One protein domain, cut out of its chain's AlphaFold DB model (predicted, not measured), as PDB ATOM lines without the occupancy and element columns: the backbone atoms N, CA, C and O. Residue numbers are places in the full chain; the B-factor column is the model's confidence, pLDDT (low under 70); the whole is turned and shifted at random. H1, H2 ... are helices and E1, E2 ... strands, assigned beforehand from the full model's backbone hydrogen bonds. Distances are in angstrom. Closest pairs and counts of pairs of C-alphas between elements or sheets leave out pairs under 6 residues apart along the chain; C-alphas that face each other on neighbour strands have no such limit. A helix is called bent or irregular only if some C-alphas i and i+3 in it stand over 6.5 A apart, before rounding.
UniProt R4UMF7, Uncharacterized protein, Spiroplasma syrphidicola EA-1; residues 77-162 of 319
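What this domain is: This is residues 77 to 162 of the 319 residues of an uncharacterized protein of Spiroplasma syrphidicola EA-1 (UniProt R4UMF7). Two small strand hairpins form two loosely joined parts along one axis: E1 and E2 with H1 at one end, E3 and E4 with H2 further on. A large loop, residues 109 to 135, makes the far end, and residues 156 to 162 run back to E1. The 86 printed residues run E1, E2, H1, E3, E4, H2, both sheets antiparallel; the class is mixed, with 37 residues in named elements. It is loose, radius of gyration of the C-alphas 16.7 A, spanning 49 by 28 by 18 A.

Where its parts are: E1 is residues 77 to 80, from C-alpha 77 at (-6.397, 4.754, 34.842); E2 83 to 86; H1 87 to 100, 20.2 A, irregular, with C-alphas 88 and 91 8.0 A apart; E3 105 to 108; E4 136 to 140, 13.1 A; H2 150 to 155, to C-alpha 155 at (-22.221, -1.570, 39.455).

How they stand to each other: In hairpin E1 and E2, N 78 and O 85 are 2.8 A apart; in hairpin E3 and E4, N 106 and O 138, 2.9 A. H1, with residues 94 to 98 alone, only just touches H2, with 3 pairs of C-alphas within 8 A, the closest Ala 98 and Ile 154, 6.3 A. Every O i to N i+4 pair is within hydrogen-bond range in H2, 8 of 10 in H1.

The domain as a whole: The printed part has no cut; E3 to E4 is a long link, and pLDDT is under 70 at 36 residues, among them residues 110 to 134.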
ATOM      1  N   TYR A  77      -5.169   4.028  35.176       65.88
ATOM      2  CA  TYR A  77      -6.397   4.754  34.842       65.88
ATOM      3  C   TYR A  77      -7.496   3.764  34.460       65.88
ATOM      4  O   TYR A  77      -7.238   2.603  34.124       65.88
ATOM      5  N   TYR A  78      -8.738   4.216  34.534       72.69
ATOM      6  CA  TYR A  78      -9.886   3.495  34.015       72.69
ATOM      7  C   TYR A  78     -10.125   3.908  32.566       72.69
ATOM      8  O   TYR A  78     -10.166   5.097  32.252       72.69
ATOM      9  N   LEU A  79     -10.292   2.934  31.678       72.06
ATOM     10  CA  LEU A  79     -10.721   3.152  30.304       72.06
ATOM     11  C   LEU A  79     -12.196   2.771  30.180       72.06
ATOM     12  O   LEU A  79     -12.569   1.627  30.443       72.06
ATOM     13  N   TYR A  80     -13.022   3.722  29.757       73.31
ATOM     14  CA  TYR A  80     -14.443   3.508  29.501       73.31
ATOM     15  C   TYR A  80     -14.877   4.313  28.277       73.31
ATOM     16  O   TYR A  80     -14.625   5.512  28.202       73.31
ATOM     17  N   ASN A  81     -15.497   3.648  27.298       73.06
ATOM     18  CA  ASN A  81     -15.958   4.262  26.047       73.06
ATOM     19  C   ASN A  81     -14.896   5.165  25.369       73.06
ATOM     20  O   ASN A  81     -15.157   6.318  25.030       73.06
ATOM     21  N   ASN A  82     -13.663   4.654  25.235       68.88
ATOM     22  CA  ASN A  82     -12.495   5.367  24.691       68.88
ATOM     23  C   ASN A  82     -12.083   6.654  25.437       68.88
ATOM     24  O   ASN A  82     -11.232   7.398  24.948       68.88
ATOM     25  N   LYS A  83     -12.634   6.914  26.628       76.06
ATOM     26  CA  LYS A  83     -12.184   7.967  27.542       76.06
ATOM     27  C   LYS A  83     -11.338   7.360  28.661       76.06
ATOM     28  O   LYS A  83     -11.673   6.300  29.196       76.06
ATOM     29  N   ALA A  84     -10.251   8.040  29.009       74.06
ATOM     30  CA  ALA A  84      -9.393   7.694  30.136       74.06
ATOM     31  C   ALA A  84      -9.771   8.540  31.362       74.06
ATOM     32  O   ALA A  84      -9.933   9.753  31.239       74.06
ATOM     33  N   TYR A  85      -9.888   7.896  32.521       71.56
ATOM     34  CA  TYR A  85     -10.181   8.522  33.809       71.56
ATOM     35  C   TYR A  85      -9.088   8.145  34.795       71.56
ATOM     36  O   TYR A  85      -8.846   6.956  35.016       71.56
ATOM     37  N   ASP A  86      -8.458   9.128  35.426       70.94
ATOM     38  CA  ASP A  86      -7.477   8.855  36.477       70.94
ATOM     39  C   ASP A  86      -8.122   8.056  37.622       70.94
ATOM     40  O   ASP A  86      -9.332   8.136  37.852       70.94
ATOM     41  N   LEU A  87      -7.332   7.311  38.403       68.25
ATOM     42  CA  LEU A  87      -7.879   6.561  39.547       68.25
ATOM     43  C   LEU A  87      -8.647   7.451  40.539       68.25
ATOM     44  O   LEU A  87      -9.632   7.007  41.128       68.25
ATOM     45  N   SER A  88      -8.221   8.706  40.708       73.06
ATOM     46  CA  SER A  88      -8.886   9.700  41.561       73.06
ATOM     47  C   SER A  88     -10.242  10.166  41.013       73.06
ATOM     48  O   SER A  88     -11.030  10.756  41.747       73.06
ATOM     49  N   GLN A  89     -10.533   9.887  39.742       75.25
ATOM     50  CA  GLN A  89     -11.754  10.276  39.039       75.25
ATOM     51  C   GLN A  89     -12.795   9.150  38.995       75.25
ATOM     52  O   GLN A  89     -13.718   9.200  38.184       75.25
ATOM     53  N   HIS A  90     -12.694   8.149  39.874       77.00
ATOM     54  CA  HIS A  90     -13.638   7.031  39.918       77.00
ATOM     55  C   HIS A  90     -15.108   7.485  40.010       77.00
ATOM     56  O   HIS A  90     -15.926   7.059  39.203       77.00
ATOM     57  N   ASN A  91     -15.425   8.451  40.877       78.94
ATOM     58  CA  ASN A  91     -16.790   8.986  40.989       78.94
ATOM     59  C   ASN A  91     -17.268   9.670  39.691       78.94
ATOM     60  O   ASN A  91     -18.456   9.689  39.386       78.94
ATOM     61  N   VAL A  92     -16.353  10.261  38.912       84.19
ATOM     62  CA  VAL A  92     -16.683  10.892  37.621       84.19
ATOM     63  C   VAL A  92     -16.998   9.824  36.575       84.19
ATOM     64  O   VAL A  92     -17.945   9.984  35.808       84.19
ATOM     65  N   LEU A  93     -16.240   8.728  36.573       79.12
ATOM     66  CA  LEU A  93     -16.504   7.553  35.747       79.12
ATOM     67  C   LEU A  93     -17.871   6.933  36.065       79.12
ATOM     68  O   LEU A  93     -18.645   6.690  35.144       79.12
ATOM     69  N   GLU A  94     -18.189   6.711  37.345       77.25
ATOM     70  CA  GLU A  94     -19.488   6.158  37.756       77.25
ATOM     71  C   GLU A  94     -20.655   7.050  37.321       77.25
ATOM     72  O   GLU A  94     -21.651   6.553  36.795       77.25
ATOM     73  N   ASN A  95     -20.499   8.373  37.428       82.69
ATOM     74  CA  ASN A  95     -21.488   9.325  36.925       82.69
ATOM     75  C   ASN A  95     -21.646   9.271  35.394       82.69
ATOM     76  O   ASN A  95     -22.769   9.367  34.900       82.69
ATOM     77  N   ASP A  96     -20.561   9.106  34.626       82.56
ATOM     78  CA  ASP A  96     -20.644   8.985  33.160       82.56
ATOM     79  C   ASP A  96     -21.364   7.679  32.764       82.56
ATOM     80  O   ASP A  96     -22.247   7.697  31.906       82.56
ATOM     81  N   ILE A  97     -21.093   6.567  33.462       78.12
ATOM     82  CA  ILE A  97     -21.817   5.291  33.295       78.12
ATOM     83  C   ILE A  97     -23.310   5.468  33.607       78.12
ATOM     84  O   ILE A  97     -24.150   5.116  32.780       78.12
ATOM     85  N   ALA A  98     -23.649   6.063  34.754       76.75
ATOM     86  CA  ALA A  98     -25.034   6.296  35.165       76.75
ATOM     87  C   ALA A  98     -25.793   7.222  34.196       76.75
ATOM     88  O   ALA A  98     -26.981   7.029  33.946       76.75
ATOM     89  N   SER A  99     -25.107   8.206  33.603       81.81
ATOM     90  CA  SER A  99     -25.705   9.117  32.618       81.81
ATOM     91  C   SER A  99     -26.040   8.434  31.287       81.81
ATOM     92  O   SER A  99     -27.006   8.810  30.623       81.81
ATOM     93  N   GLN A 100     -25.260   7.421  30.898       78.19
ATOM     94  CA  GLN A 100     -25.450   6.666  29.657       78.19
ATOM     95  C   GLN A 100     -26.458   5.523  29.827       78.19
ATOM     96  O   GLN A 100     -27.110   5.127  28.861       78.19
ATOM     97  N   PHE A 101     -26.609   5.018  31.053       74.75
ATOM     98  CA  PHE A 101     -27.559   3.972  31.415       74.75
ATOM     99  C   PHE A 101     -28.499   4.480  32.511       74.75
ATOM    100  O   PHE A 101     -28.301   4.150  33.680       74.75
ATOM    101  N   PRO A 102     -29.521   5.287  32.161       75.44
ATOM    102  CA  PRO A 102     -30.480   5.774  33.141       75.44
ATOM    103  C   PRO A 102     -31.215   4.584  33.762       75.44
ATOM    104  O   PRO A 102     -32.055   3.944  33.123       75.44
ATOM    105  N   ILE A 103     -30.869   4.274  35.009       77.81
ATOM    106  CA  ILE A 103     -31.465   3.159  35.736       77.81
ATOM    107  C   ILE A 103     -32.898   3.519  36.093       77.81
ATOM    108  O   ILE A 103     -33.165   4.498  36.791       77.81
ATOM    109  N   GLN A 104     -33.832   2.718  35.589       79.31
ATOM    110  CA  GLN A 104     -35.247   2.898  35.864       79.31
ATOM    111  C   GLN A 104     -35.571   2.362  37.260       79.31
ATOM    112  O   GLN A 104     -35.206   1.236  37.609       79.31
ATOM    113  N   ALA A 105     -36.256   3.196  38.040       81.69
ATOM    114  CA  ALA A 105     -36.825   2.827  39.323       81.69
ATOM    115  C   ALA A 105     -38.219   2.226  39.113       81.69
ATOM    116  O   ALA A 105     -39.022   2.754  38.341       81.69
ATOM    117  N   PHE A 106     -38.510   1.143  39.822       79.88
ATOM    118  CA  PHE A 106     -39.817   0.502  39.841       79.88
ATOM    119  C   PHE A 106     -40.228   0.269  41.281       79.88
ATOM    120  O   PHE A 106     -39.390  -0.003  42.136       79.88
ATOM    121  N   GLU A 107     -41.519   0.352  41.556       81.44
ATOM    122  CA  GLU A 107     -42.025   0.010  42.874       81.44
ATOM    123  C   GLU A 107     -42.472  -1.446  42.897       81.44
ATOM    124  O   GLU A 107     -43.171  -1.929  42.005       81.44
ATOM    125  N   THR A 108     -42.046  -2.154  43.931       70.62
ATOM    126  CA  THR A 108     -42.425  -3.532  44.207       70.62
ATOM    127  C   THR A 108     -42.889  -3.619  45.647       70.62
ATOM    128  O   THR A 108     -42.344  -2.968  46.530       70.62
ATOM    129  N   TYR A 109     -43.896  -4.442  45.915       70.50
ATOM    130  CA  TYR A 109     -44.334  -4.708  47.286       70.50
ATOM    131  C   TYR A 109     -43.366  -5.634  48.042       70.50
ATOM    132  O   TYR A 109     -43.556  -5.889  49.227       70.50
ATOM    133  N   ARG A 110     -42.326  -6.150  47.371       66.69
ATOM    134  CA  ARG A 110     -41.367  -7.095  47.953       66.69
ATOM    135  C   ARG A 110     -39.927  -6.705  47.710       66.69
ATOM    136  O   ARG A 110     -39.537  -6.416  46.580       66.69
ATOM    137  N   ASN A 111     -39.146  -6.802  48.776       66.88
ATOM    138  CA  ASN A 111     -37.710  -6.621  48.769       66.88
ATOM    139  C   ASN A 111     -37.012  -7.810  48.070       66.88
ATOM    140  O   ASN A 111     -37.133  -8.941  48.545       66.88
ATOM    141  N   PRO A 112     -36.250  -7.588  46.982       63.78
ATOM    142  CA  PRO A 112     -35.524  -8.655  46.300       63.78
ATOM    143  C   PRO A 112     -34.513  -9.413  47.166       63.78
ATOM    144  O   PRO A 112     -34.262 -10.590  46.917       63.78
ATOM    145  N   ALA A 113     -33.973  -8.779  48.210       63.03
ATOM    146  CA  ALA A 113     -33.052  -9.422  49.146       63.03
ATOM    147  C   ALA A 113     -33.726 -10.493  50.028       63.03
ATOM    148  O   ALA A 113     -33.038 -11.264  50.692       63.03
ATOM    149  N   GLU A 114     -35.061 -10.551  50.047       62.12
ATOM    150  CA  GLU A 114     -35.845 -11.474  50.876       62.12
ATOM    151  C   GLU A 114     -36.326 -12.717  50.102       62.12
ATOM    152  O   GLU A 114     -37.006 -13.578  50.665       62.12
ATOM    153  N   TYR A 115     -35.970 -12.858  48.816       65.75
ATOM    154  CA  TYR A 115     -36.296 -14.061  48.049       65.75
ATOM    155  C   TYR A 115     -35.457 -15.261  48.506       65.75
ATOM    156  O   TYR A 115     -34.233 -15.276  48.393       65.75
ATOM    157  N   VAL A 116     -36.130 -16.323  48.957       59.59
ATOM    158  CA  VAL A 116     -35.494 -17.622  49.212       59.59
ATOM    159  C   VAL A 116     -35.463 -18.418  47.908       59.59
ATOM    160  O   VAL A 116     -36.492 -18.921  47.444       59.59
ATOM    161  N   ILE A 117     -34.273 -18.521  47.316       58.25
ATOM    162  CA  ILE A 117     -33.997 -19.305  46.107       58.25
ATOM    163  C   ILE A 117     -33.443 -20.666  46.542       58.25
ATOM    164  O   ILE A 117     -32.534 -20.736  47.370       58.25
ATOM    165  N   ASN A 118     -34.009 -21.759  46.025       55.94
ATOM    166  CA  ASN A 118     -33.509 -23.100  46.328       55.94
ATOM    167  C   ASN A 118     -32.168 -23.373  45.606       55.94
ATOM    168  O   ASN A 118     -31.727 -22.617  44.743       55.94
ATOM    169  N   SER A 119     -31.510 -24.491  45.921       55.69
ATOM    170  CA  SER A 119     -30.228 -24.871  45.302       55.69
ATOM    171  C   SER A 119     -30.298 -25.156  43.791       55.69
ATOM    172  O   SER A 119     -29.255 -25.333  43.170       55.69
ATOM    173  N   ALA A 120     -31.497 -25.218  43.202       63.72
ATOM    174  CA  ALA A 120     -31.722 -25.368  41.765       63.72
ATOM    175  C   ALA A 120     -31.952 -24.020  41.048       63.72
ATOM    176  O   ALA A 120     -32.162 -24.002  39.839       63.72
ATOM    177  N   GLY A 121     -31.888 -22.891  41.767       54.34
ATOM    178  CA  GLY A 121     -32.137 -21.562  41.201       54.34
ATOM    179  C   GLY A 121     -33.623 -21.225  41.055       54.34
ATOM    180  O   GLY A 121     -33.966 -20.229  40.420       54.34
ATOM    181  N   GLU A 122     -34.512 -22.032  41.633       53.84
ATOM    182  CA  GLU A 122     -35.952 -21.819  41.567       53.84
ATOM    183  C   GLU A 122     -36.423 -21.009  42.777       53.84
ATOM    184  O   GLU A 122     -35.992 -21.215  43.918       53.84
ATOM    185  N   ILE A 123     -37.345 -20.086  42.522       57.16
ATOM    186  CA  ILE A 123     -38.004 -19.312  43.569       57.16
ATOM    187  C   ILE A 123     -38.914 -20.262  44.353       57.16
ATOM    188  O   ILE A 123     -39.759 -20.943  43.772       57.16
ATOM    189  N   SER A 124     -38.742 -20.311  45.676       56.75
ATOM    190  CA  SER A 124     -39.580 -21.143  46.540       56.75
ATOM    191  C   SER A 124     -41.068 -20.812  46.360       56.75
ATOM    192  O   SER A 124     -41.470 -19.650  46.339       56.75
ATOM    193  N   ASN A 125     -41.920 -21.838  46.315       52.09
ATOM    194  CA  ASN A 125     -43.380 -21.680  46.309       52.09
ATOM    195  C   ASN A 125     -43.927 -21.023  47.597       52.09
ATOM    196  O   ASN A 125     -45.090 -20.634  47.641       52.09
ATOM    197  N   GLN A 126     -43.088 -20.875  48.627       49.69
ATOM    198  CA  GLN A 126     -43.388 -20.144  49.859       49.69
ATOM    199  C   GLN A 126     -43.312 -18.618  49.689       49.69
ATOM    200  O   GLN A 126     -43.646 -17.886  50.618       49.69
ATOM    201  N   VAL A 127     -42.946 -18.116  48.504       55.09
ATOM    202  CA  VAL A 127     -43.014 -16.691  48.144       55.09
ATOM    203  C   VAL A 127     -44.474 -16.292  47.849       55.09
ATOM    204  O   VAL A 127     -44.807 -15.721  46.815       55.09
ATOM    205  N   LEU A 128     -45.396 -16.566  48.775       53.16
ATOM    206  CA  LEU A 128     -46.767 -16.042  48.752       53.16
ATOM    207  C   LEU A 128     -46.780 -14.640  49.377       53.16
ATOM    208  O   LEU A 128     -46.029 -14.376  50.314       53.16
ATOM    209  N   THR A 129     -47.552 -13.712  48.807       52.84
ATOM    210  CA  THR A 129     -47.628 -12.307  49.259       52.84
ATOM    211  C   THR A 129     -48.260 -12.268  50.638       52.84
ATOM    212  O   THR A 129     -49.360 -12.797  50.809       52.84
ATOM    213  N   THR A 130     -47.592 -11.658  51.616       55.75
ATOM    214  CA  THR A 130     -48.170 -11.480  52.952       55.75
ATOM    215  C   THR A 130     -48.794 -10.093  53.072       55.75
ATOM    216  O   THR A 130     -48.401  -9.160  52.381       55.75
ATOM    217  N   GLN A 131     -49.780  -9.918  53.955       56.91
ATOM    218  CA  GLN A 131     -50.439  -8.615  54.161       56.91
ATOM    219  C   GLN A 131     -49.510  -7.516  54.722       56.91
ATOM    220  O   GLN A 131     -49.923  -6.362  54.792       56.91
ATOM    221  N   ASN A 132     -48.272  -7.854  55.104       60.34
ATOM    222  CA  ASN A 132     -47.279  -6.922  55.648       60.34
ATOM    223  C   ASN A 132     -46.245  -6.448  54.609       60.34
ATOM    224  O   ASN A 132     -45.316  -5.722  54.968       60.34
ATOM    225  N   ASP A 133     -46.393  -6.860  53.348       63.28
ATOM    226  CA  ASP A 133     -45.527  -6.484  52.233       63.28
ATOM    227  C   ASP A 133     -45.567  -4.945  52.043       63.28
ATOM    228  O   ASP A 133     -46.629  -4.348  51.839       63.28
ATOM    229  N   LYS A 134     -44.411  -4.274  52.164       67.94
ATOM    230  CA  LYS A 134     -44.288  -2.813  52.022       67.94
ATOM    231  C   LYS A 134     -43.829  -2.453  50.618       67.94
ATOM    232  O   LYS A 134     -42.872  -3.029  50.110       67.94
ATOM    233  N   LEU A 135     -44.464  -1.437  50.041       78.06
ATOM    234  CA  LEU A 135     -44.011  -0.836  48.793       78.06
ATOM    235  C   LEU A 135     -42.586  -0.301  48.974       78.06
ATOM    236  O   LEU A 135     -42.321   0.506  49.866       78.06
ATOM    237  N   THR A 136     -41.671  -0.796  48.153       80.19
ATOM    238  CA  THR A 136     -40.267  -0.413  48.138       80.19
ATOM    239  C   THR A 136     -39.824  -0.155  46.707       80.19
ATOM    240  O   THR A 136     -40.314  -0.769  45.757       80.19
ATOM    241  N   THR A 137     -38.919   0.798  46.545       83.25
ATOM    242  CA  THR A 137     -38.340   1.130  45.249       83.25
ATOM    243  C   THR A 137     -37.170   0.200  44.968       83.25
ATOM    244  O   THR A 137     -36.298   0.014  45.814       83.25
ATOM    245  N   VAL A 138     -37.144  -0.364  43.766       84.50
ATOM    246  CA  VAL A 138     -36.048  -1.182  43.253       84.50
ATOM    247  C   VAL A 138     -35.536  -0.632  41.933       84.50
ATOM    248  O   VAL A 138     -36.259   0.006  41.167       84.50
ATOM    249  N   TYR A 139     -34.279  -0.933  41.654       81.62
ATOM    250  CA  TYR A 139     -33.525  -0.480  40.499       81.62
ATOM    251  C   TYR A 139     -33.138  -1.684  39.644       81.62
ATOM    252  O   TYR A 139     -32.632  -2.677  40.163       81.62
ATOM    253  N   ARG A 140     -33.379  -1.626  38.333       76.88
ATOM    254  CA  ARG A 140     -33.043  -2.739  37.433       76.88
ATOM    255  C   ARG A 140     -31.601  -2.628  36.928       76.88
ATOM    256  O   ARG A 140     -31.272  -1.647  36.270       76.88
ATOM    257  N   GLY A 141     -30.776  -3.641  37.192       73.88
ATOM    258  CA  GLY A 141     -29.408  -3.740  36.671       73.88
ATOM    259  C   GLY A 141     -29.327  -4.277  35.235       73.88
ATOM    260  O   GLY A 141     -30.309  -4.769  34.668       73.88
ATOM    261  N   LYS A 142     -28.128  -4.217  34.639       73.50
ATOM    262  CA  LYS A 142     -27.801  -4.701  33.282       73.50
ATOM    263  C   LYS A 142     -28.045  -6.196  33.100       73.50
ATOM    264  O   LYS A 142     -28.388  -6.648  32.011       73.50
ATOM    265  N   ASP A 143     -27.833  -6.953  34.165       67.88
ATOM    266  CA  ASP A 143     -28.063  -8.395  34.252       67.88
ATOM    267  C   ASP A 143     -29.557  -8.766  34.288       67.88
ATOM    268  O   ASP A 143     -29.908  -9.939  34.204       67.88
ATOM    269  N   GLY A 144     -30.441  -7.767  34.372       65.38
ATOM    270  CA  GLY A 144     -31.882  -7.946  34.455       65.38
ATOM    271  C   GLY A 144     -32.407  -8.135  35.877       65.38
ATOM    272  O   GLY A 144     -33.627  -8.217  36.025       65.38
ATOM    273  N   ASN A 145     -31.535  -8.150  36.891       70.62
ATOM    274  CA  ASN A 145     -31.910  -8.297  38.297       70.62
ATOM    275  C   ASN A 145     -32.397  -6.972  38.904       70.62
ATOM    276  O   ASN A 145     -32.154  -5.889  38.364       70.62
ATOM    277  N   ALA A 146     -33.104  -7.069  40.032       74.56
ATOM    278  CA  ALA A 146     -33.607  -5.929  40.793       74.56
ATOM    279  C   ALA A 146     -32.778  -5.722  42.071       74.56
ATOM    280  O   ALA A 146     -32.576  -6.664  42.834       74.56
ATOM    281  N   TYR A 147     -32.356  -4.484  42.308       77.81
ATOM    282  CA  TYR A 147     -31.492  -4.065  43.410       77.81
ATOM    283  C   TYR A 147     -32.202  -3.027  44.281       77.81
ATOM    284  O   TYR A 147     -32.997  -2.235  43.774       77.81
ATOM    285  N   LEU A 148     -31.920  -3.013  45.585       81.69
ATOM    286  CA  LEU A 148     -32.441  -1.983  46.495       81.69
ATOM    287  C   LEU A 148     -31.604  -0.701  46.460       81.69
ATOM    288  O   LEU A 148     -32.142   0.384  46.671       81.69
ATOM    289  N   ASP A 149     -30.302  -0.819  46.195       82.12
ATOM    290  CA  ASP A 149     -29.396   0.316  46.047       82.12
ATOM    291  C   ASP A 149     -29.171   0.615  44.559       82.12
ATOM    292  O   ASP A 149     -28.829  -0.259  43.756       82.12
ATOM    293  N   ILE A 150     -29.346   1.880  44.182       80.62
ATOM    294  CA  ILE A 150     -29.066   2.356  42.830       80.62
ATOM    295  C   ILE A 150     -27.590   2.166  42.458       80.62
ATOM    296  O   ILE A 150     -27.295   1.873  41.303       80.62
ATOM    297  N   ASN A 151     -26.664   2.265  43.416       79.62
ATOM    298  CA  ASN A 151     -25.236   2.067  43.178       79.62
ATOM    299  C   ASN A 151     -24.914   0.604  42.865       79.62
ATOM    300  O   ASN A 151     -24.087   0.338  41.996       79.62
ATOM    301  N   GLU A 152     -25.602  -0.349  43.501       77.38
ATOM    302  CA  GLU A 152     -25.482  -1.774  43.166       77.38
ATOM    303  C   GLU A 152     -26.006  -2.050  41.752       77.38
ATOM    304  O   GLU A 152     -25.361  -2.754  40.973       77.38
ATOM    305  N   ALA A 153     -27.121  -1.420  41.367       77.56
ATOM    306  CA  ALA A 153     -27.613  -1.498  39.997       77.56
ATOM    307  C   ALA A 153     -26.619  -0.871  38.997       77.56
ATOM    308  O   ALA A 153     -26.340  -1.482  37.966       77.56
ATOM    309  N   ILE A 154     -26.020   0.291  39.300       74.75
ATOM    310  CA  ILE A 154     -24.973   0.934  38.475       74.75
ATOM    311  C   ILE A 154     -23.736   0.039  38.368       74.75
ATOM    312  O   ILE A 154     -23.154  -0.064  37.284       74.75
ATOM    313  N   ALA A 155     -23.365  -0.666  39.440       74.75
ATOM    314  CA  ALA A 155     -22.221  -1.570  39.455       74.75
ATOM    315  C   ALA A 155     -22.325  -2.658  38.371       74.75
ATOM    316  O   ALA A 155     -21.333  -3.006  37.734       74.75
ATOM    317  N   THR A 156     -23.538  -3.126  38.057       75.38
ATOM    318  CA  THR A 156     -23.760  -4.102  36.970       75.38
ATOM    319  C   THR A 156     -23.445  -3.562  35.566       75.38
ATOM    320  O   THR A 156     -23.230  -4.334  34.627       75.38
ATOM    321  N   HIS A 157     -23.392  -2.237  35.400       68.69
ATOM    322  CA  HIS A 157     -23.026  -1.562  34.154       68.69
ATOM    323  C   HIS A 157     -21.531  -1.225  34.067       68.69
ATOM    324  O   HIS A 157     -21.089  -0.724  33.030       68.69
ATOM    325  N   GLN A 158     -20.738  -1.526  35.102       68.44
ATOM    326  CA  GLN A 158     -19.299  -1.265  35.130       68.44
ATOM    327  C   GLN A 158     -18.561  -2.155  34.120       68.44
ATOM    328  O   GLN A 158     -18.115  -3.259  34.416       68.44
ATOM    329  N   SER A 159     -18.421  -1.662  32.890       63.78
ATOM    330  CA  SER A 159     -17.612  -2.280  31.832       63.78
ATOM    331  C   SER A 159     -16.357  -1.462  31.532       63.78
ATOM    332  O   SER A 159     -15.973  -1.309  30.372       63.78
ATOM    333  N   TYR A 160     -15.757  -0.863  32.556       61.66
ATOM    334  CA  TYR A 160     -14.497  -0.146  32.418       61.66
ATOM    335  C   TYR A 160     -13.321  -1.085  32.680       61.66
ATOM    336  O   TYR A 160     -13.386  -1.983  33.519       61.66
ATOM    337  N   GLN A 161     -12.223  -0.871  31.967       60.16
ATOM    338  CA  GLN A 161     -11.002  -1.642  32.154       60.16
ATOM    339  C   GLN A 161      -9.995  -0.806  32.932       60.16
ATOM    340  O   GLN A 161      -9.688   0.319  32.546       60.16
ATOM    341  N   LYS A 162      -9.442  -1.360  34.013       60.97
ATOM    342  CA  LYS A 162      -8.256  -0.772  34.632       60.97
ATOM    343  C   LYS A 162      -7.047  -1.066  33.745       60.97
ATOM    344  O   LYS A 162      -6.737  -2.232  33.503       60.97
TER     345      LYS A 162